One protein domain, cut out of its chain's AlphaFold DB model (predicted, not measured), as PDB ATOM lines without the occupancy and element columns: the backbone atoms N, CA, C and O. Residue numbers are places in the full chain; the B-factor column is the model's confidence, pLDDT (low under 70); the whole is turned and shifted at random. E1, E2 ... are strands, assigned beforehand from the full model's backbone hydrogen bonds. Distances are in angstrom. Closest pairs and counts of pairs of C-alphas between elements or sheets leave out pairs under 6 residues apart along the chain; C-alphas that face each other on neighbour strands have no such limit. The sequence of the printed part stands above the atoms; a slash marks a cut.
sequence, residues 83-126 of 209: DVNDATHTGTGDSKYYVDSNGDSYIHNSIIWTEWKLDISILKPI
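Overview. This is residues 83 to 126 of the 209 residues of an uncharacterized protein of Acinetobacter baumannii (UniProt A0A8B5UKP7). Little regular structure is here: a small antiparallel sheet, E1 E2 E3, is joined by loops, with the unnamed stretch 83 to 95 passing beside E1 and the tail after E3 folding back to end near residues 88 and 89. The strands form a meander, each the antiparallel neighbour of the one before. The printed part has 44 residues, no named helix and three strands, all strand by class, with 11 residues in named elements. It is compact, radius of gyration of the C-alphas 9.1 A, spanning 24 by 21 by 15 A.

Arrangement. Start at inner strand E2, residues 105 to 108. Edge strand E1, residues 96 to 99, makes a hairpin with it at 151 degrees; look for N 106 and O 98, 2.8 A apart. Edge strand E3, residues 113 to 115, makes another at 143 degrees, with N 107 and O 114 at 2.9 A.

Along the chain. Find C-alpha 96 at (179.503, 182.848, 93.268); E1 runs 10.1 A. E2 also runs 10.1 A. E3 runs 6.8 A to C-alpha 115 at (174.429, 175.861, 84.666).

Size, cuts and confidence. The C-alphas of Gly 93 and Asn 102 are farthest apart, 24.9 A. Both links are tight, the printed part has no cut, and no printed residue is under 70 in pLDDT.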
ATOM      1  N   ASP A  83     187.420 180.358  85.950       86.69
ATOM      2  CA  ASP A  83     187.904 181.110  87.101       86.69
ATOM      3  C   ASP A  83     186.711 181.629  87.909       86.69
ATOM      4  O   ASP A  83     185.840 182.322  87.384       86.69
ATOM      5  N   VAL A  84     186.667 181.311  89.203       86.12
ATOM      6  CA  VAL A  84     185.623 181.779  90.126       86.12
ATOM      7  C   VAL A  84     185.605 183.305  90.268       86.12
ATOM      8  O   VAL A  84     184.571 183.880  90.612       86.12
ATOM      9  N   ASN A  85     186.727 183.973  89.991       86.12
ATOM     10  CA  ASN A  85     186.831 185.430  90.031       86.12
ATOM     11  C   ASN A  85     186.089 186.110  88.874       86.12
ATOM     12  O   ASN A  85     185.783 187.297  88.972       86.12
ATOM     13  N   ASP A  86     185.710 185.357  87.839       87.88
ATOM     14  CA  ASP A  86     184.849 185.854  86.765       87.88
ATOM     15  C   ASP A  86     183.389 186.029  87.197       87.88
ATOM     16  O   ASP A  86     182.568 186.504  86.415       87.88
ATOM     17  N   ALA A  87     183.045 185.673  88.439       90.25
ATOM     18  CA  ALA A  87     181.709 185.865  88.976       90.25
ATOM     19  C   ALA A  87     181.216 187.305  88.765       90.25
ATOM     20  O   ALA A  87     181.864 188.284  89.151       90.25
ATOM     21  N   THR A  88     180.017 187.419  88.203       89.94
ATOM     22  CA  THR A  88     179.319 188.694  88.019       89.94
ATOM     23  C   THR A  88     178.299 188.942  89.120       89.94
ATOM     24  O   THR A  88     177.846 190.070  89.279       89.94
ATOM     25  N   HIS A  89     177.937 187.916  89.895       92.00
ATOM     26  CA  HIS A  89     176.917 187.989  90.933       92.00
ATOM     27  C   HIS A  89     177.265 187.138  92.168       92.00
ATOM     28  O   HIS A  89     178.007 186.155  92.100       92.00
ATOM     29  N   THR A  90     176.679 187.493  93.311       92.62
ATOM     30  CA  THR A  90     176.641 186.674  94.525       92.62
ATOM     31  C   THR A  90     175.214 186.277  94.889       92.62
ATOM     32  O   THR A  90     174.262 187.033  94.700       92.62
ATOM     33  N   GLY A  91     175.064 185.070  95.429       88.81
ATOM     34  CA  GLY A  91     173.815 184.577  96.009       88.81
ATOM     35  C   GLY A  91     173.927 184.350  97.517       88.81
ATOM     36  O   GLY A  91     174.821 184.866  98.190       88.81
ATOM     37  N   THR A  92     173.010 183.550  98.059       86.06
ATOM     38  CA  THR A  92     172.994 183.170  99.478       86.06
ATOM     39  C   THR A  92     174.306 182.499  99.902       86.06
ATOM     40  O   THR A  92     174.845 181.656  99.180       86.06
ATOM     41  N   GLY A  93     174.807 182.863 101.087       83.62
ATOM     42  CA  GLY A  93     176.038 182.293 101.647       83.62
ATOM     43  C   GLY A  93     177.286 182.583 100.812       83.62
ATOM     44  O   GLY A  93     178.143 181.717 100.703       83.62
ATOM     45  N   ASP A  94     177.345 183.755 100.171       83.81
ATOM     46  CA  ASP A  94     178.462 184.214  99.329       83.81
ATOM     47  C   ASP A  94     178.767 183.329  98.109       83.81
ATOM     48  O   ASP A  94     179.824 183.453  97.482       83.81
ATOM     49  N   SER A  95     177.805 182.482  97.727       89.56
ATOM     50  CA  SER A  95     177.882 181.642  96.532       89.56
ATOM     51  C   SER A  95     178.129 182.503  95.294       89.56
ATOM     52  O   SER A  95     177.467 183.527  95.108       89.56
ATOM     53  N   LYS A  96     179.078 182.094  94.450       92.69
ATOM     54  CA  LYS A  96     179.503 182.848  93.268       92.69
ATOM     55  C   LYS A  96     178.743 182.400  92.031       92.69
ATOM     56  O   LYS A  96     178.680 181.205  91.740       92.69
ATOM     57  N   TYR A  97     178.200 183.379  91.316       94.19
ATOM     58  CA  TYR A  97     177.440 183.170  90.097       94.19
ATOM     59  C   TYR A  97     178.031 183.972  88.942       94.19
ATOM     60  O   TYR A  97     178.414 185.134  89.102       94.19
ATOM     61  N   TYR A  98     178.058 183.349  87.774       94.31
ATOM     62  CA  TYR A  98     178.223 184.017  86.495       94.31
ATOM     63  C   TYR A  98     176.860 184.076  85.813       94.31
ATOM     64  O   TYR A  98     176.142 183.081  85.779       94.31
ATOM     65  N   VAL A  99     176.491 185.244  85.311       93.62
ATOM     66  CA  VAL A  99     175.308 185.443  84.471       93.62
ATOM     67  C   VAL A  99     175.819 185.815  83.093       93.62
ATOM     68  O   VAL A  99     176.565 186.791  82.979       93.62
ATOM     69  N   ASP A 100     175.462 185.011  82.097       92.25
ATOM     70  CA  ASP A 100     175.912 185.185  80.720       92.25
ATOM     71  C   ASP A 100     175.119 186.287  79.990       92.25
ATOM     72  O   ASP A 100     174.177 186.883  80.525       92.25
ATOM     73  N   SER A 101     175.493 186.570  78.743       89.81
ATOM     74  CA  SER A 101     174.822 187.581  77.922       89.81
ATOM     75  C   SER A 101     173.394 187.217  77.492       89.81
ATOM     76  O   SER A 101     172.651 188.114  77.087       89.81
ATOM     77  N   ASN A 102     172.987 185.948  77.598       89.38
ATOM     78  CA  ASN A 102     171.609 185.508  77.360       89.38
ATOM     79  C   ASN A 102     170.732 185.638  78.615       89.38
ATOM     80  O   ASN A 102     169.507 185.538  78.516       89.38
ATOM     81  N   GLY A 103     171.334 185.892  79.779       89.06
ATOM     82  CA  GLY A 103     170.643 185.872  81.061       89.06
ATOM     83  C   GLY A 103     170.480 184.460  81.622       89.06
ATOM     84  O   GLY A 103     169.551 184.220  82.389       89.06
ATOM     85  N   ASP A 104     171.357 183.528  81.260       92.25
ATOM     86  CA  ASP A 104     171.478 182.231  81.916       92.25
ATOM     87  C   ASP A 104     172.495 182.317  83.061       92.25
ATOM     88  O   ASP A 104     173.533 182.979  82.973       92.25
ATOM     89  N   SER A 105     172.188 181.655  84.178       93.56
ATOM     90  CA  SER A 105     173.018 181.678  85.382       93.56
ATOM     91  C   SER A 105     173.806 180.388  85.576       93.56
ATOM     92  O   SER A 105     173.296 179.281  85.407       93.56
ATOM     93  N   TYR A 106     175.045 180.542  86.028       94.75
ATOM     94  CA  TYR A 106     175.988 179.471  86.317       94.75
ATOM     95  C   TYR A 106     176.510 179.637  87.739       94.75
ATOM     96  O   TYR A 106     176.942 180.721  88.117       94.75
ATOM     97  N   ILE A 107     176.498 178.564  88.527       94.88
ATOM     98  CA  ILE A 107     177.079 178.537  89.874       94.88
ATOM     99  C   ILE A 107     178.465 177.893  89.831       94.88
ATOM    100  O   ILE A 107     178.648 176.853  89.192       94.88
ATOM    101  N   HIS A 108     179.446 178.484  90.518       92.25
ATOM    102  CA  HIS A 108     180.760 177.858  90.668       92.25
ATOM    103  C   HIS A 108     180.743 176.890  91.854       92.25
ATOM    104  O   HIS A 108     180.667 177.307  93.009       92.25
ATOM    105  N   ASN A 109     180.855 175.589  91.597       85.50
ATOM    106  CA  ASN A 109     180.804 174.551  92.637       85.50
ATOM    107  C   ASN A 109     182.182 174.228  93.259       85.50
ATOM    108  O   ASN A 109     182.395 173.132  93.773       85.50
ATOM    109  N   SER A 110     183.118 175.181  93.218       80.19
ATOM    110  CA  SER A 110     184.553 175.042  93.555       80.19
ATOM    111  C   SER A 110     185.404 174.256  92.555       80.19
ATOM    112  O   SER A 110     186.624 174.282  92.673       80.19
ATOM    113  N   ILE A 111     184.794 173.581  91.579       83.50
ATOM    114  CA  ILE A 111     185.517 172.818  90.554       83.50
ATOM    115  C   ILE A 111     185.238 173.407  89.179       83.50
ATOM    116  O   ILE A 111     186.178 173.653  88.432       83.50
ATOM    117  N   ILE A 112     183.965 173.626  88.850       90.12
ATOM    118  CA  ILE A 112     183.534 174.155  87.559       90.12
ATOM    119  C   ILE A 112     182.326 175.089  87.670       90.12
ATOM    120  O   ILE A 112     181.481 174.940  88.561       90.12
ATOM    121  N   TRP A 113     182.194 175.992  86.702       92.94
ATOM    122  CA  TRP A 113     180.926 176.632  86.368       92.94
ATOM    123  C   TRP A 113     179.921 175.576  85.910       92.94
ATOM    124  O   TRP A 113     180.174 174.808  84.982       92.94
ATOM    125  N   THR A 114     178.773 175.516  86.579       93.88
ATOM    126  CA  THR A 114     177.675 174.604  86.239       93.88
ATOM    127  C   THR A 114     176.409 175.419  86.046       93.88
ATOM    128  O   THR A 114     176.086 176.250  86.892       93.88
ATOM    129  N   GLU A 115     175.703 175.192  84.937       94.31
ATOM    130  CA  GLU A 115     174.429 175.861  84.666       94.31
ATOM    131  C   GLU A 115     173.458 175.595  85.821       94.31
ATOM    132  O   GLU A 115     173.262 174.456  86.255       94.31
ATOM    133  N   TRP A 116     172.866 176.662  86.339       90.62
ATOM    134  CA  TRP A 116     171.934 176.607  87.446       90.62
ATOM    135  C   TRP A 116     170.813 177.595  87.195       90.62
ATOM    136  O   TRP A 116     170.959 178.785  87.468       90.62
ATOM    137  N   LYS A 117     169.687 177.105  86.674       86.94
ATOM    138  CA  LYS A 117     168.538 177.949  86.343       86.94
ATOM    139  C   LYS A 117     167.934 178.542  87.608       86.94
ATOM    140  O   LYS A 117     167.373 177.828  88.440       86.94
ATOM    141  N   LEU A 118     168.052 179.854  87.729       86.25
ATOM    142  CA  LEU A 118     167.587 180.631  88.863       86.25
ATOM    143  C   LEU A 118     166.956 181.924  88.355       86.25
ATOM    144  O   LEU A 118     167.329 182.435  87.303       86.25
ATOM    145  N   ASP A 119     166.029 182.478  89.127       87.38
ATOM    146  CA  ASP A 119     165.622 183.865  88.934       87.38
ATOM    147  C   ASP A 119     166.794 184.792  89.299       87.38
ATOM    148  O   ASP A 119     167.128 184.950  90.472       87.38
ATOM    149  N   ILE A 120     167.432 185.398  88.294       88.00
ATOM    150  CA  ILE A 120     168.605 186.272  88.472       88.00
ATOM    151  C   ILE A 120     168.293 187.478  89.363       88.00
ATOM    152  O   ILE A 120     169.199 187.995  90.014       88.00
ATOM    153  N   SER A 121     167.029 187.905  89.464       87.25
ATOM    154  CA  SER A 121     166.652 189.055  90.296       87.25
ATOM    155  C   SER A 121     166.935 188.850  91.789       87.25
ATOM    156  O   SER A 121     167.027 189.826  92.535       87.25
ATOM    157  N   ILE A 122     167.114 187.599  92.230       89.12
ATOM    158  CA  ILE A 122     167.466 187.276  93.618       89.12
ATOM    159  C   ILE A 122     168.976 187.355  93.877       89.12
ATOM    160  O   ILE A 122     169.407 187.313  95.033       89.12
ATOM    161  N   LEU A 123     169.784 187.429  92.817       90.50
ATOM    162  CA  LEU A 123     171.230 187.552  92.898       90.50
ATOM    163  C   LEU A 123     171.634 189.017  93.066       90.50
ATOM    164  O   LEU A 123     171.009 189.935  92.541       90.50
ATOM    165  N   LYS A 124     172.725 189.241  93.793       89.62
ATOM    166  CA  LYS A 124     173.316 190.567  93.968       89.62
ATOM    167  C   LYS A 124     174.449 190.735  92.961       89.62
ATOM    168  O   LYS A 124     175.392 189.947  93.017       89.62
ATOM    169  N   PRO A 125     174.405 191.731  92.062       87.62
ATOM    170  CA  PRO A 125     175.524 192.009  91.174       87.62
ATOM    171  C   PRO A 125     176.802 192.270  91.974       87.62
ATOM    172  O   PRO A 125     176.798 193.015  92.956       87.62
ATOM    173  N   ILE A 126     177.900 191.655  91.548       82.50
ATOM    174  CA  ILE A 126     179.236 192.027  91.987       82.50
ATOM    175  C   ILE A 126     179.584 193.279  91.205       82.50
ATOM    176  O   ILE A 126     179.737 193.246  89.984       82.50
TER     177      ILE A 126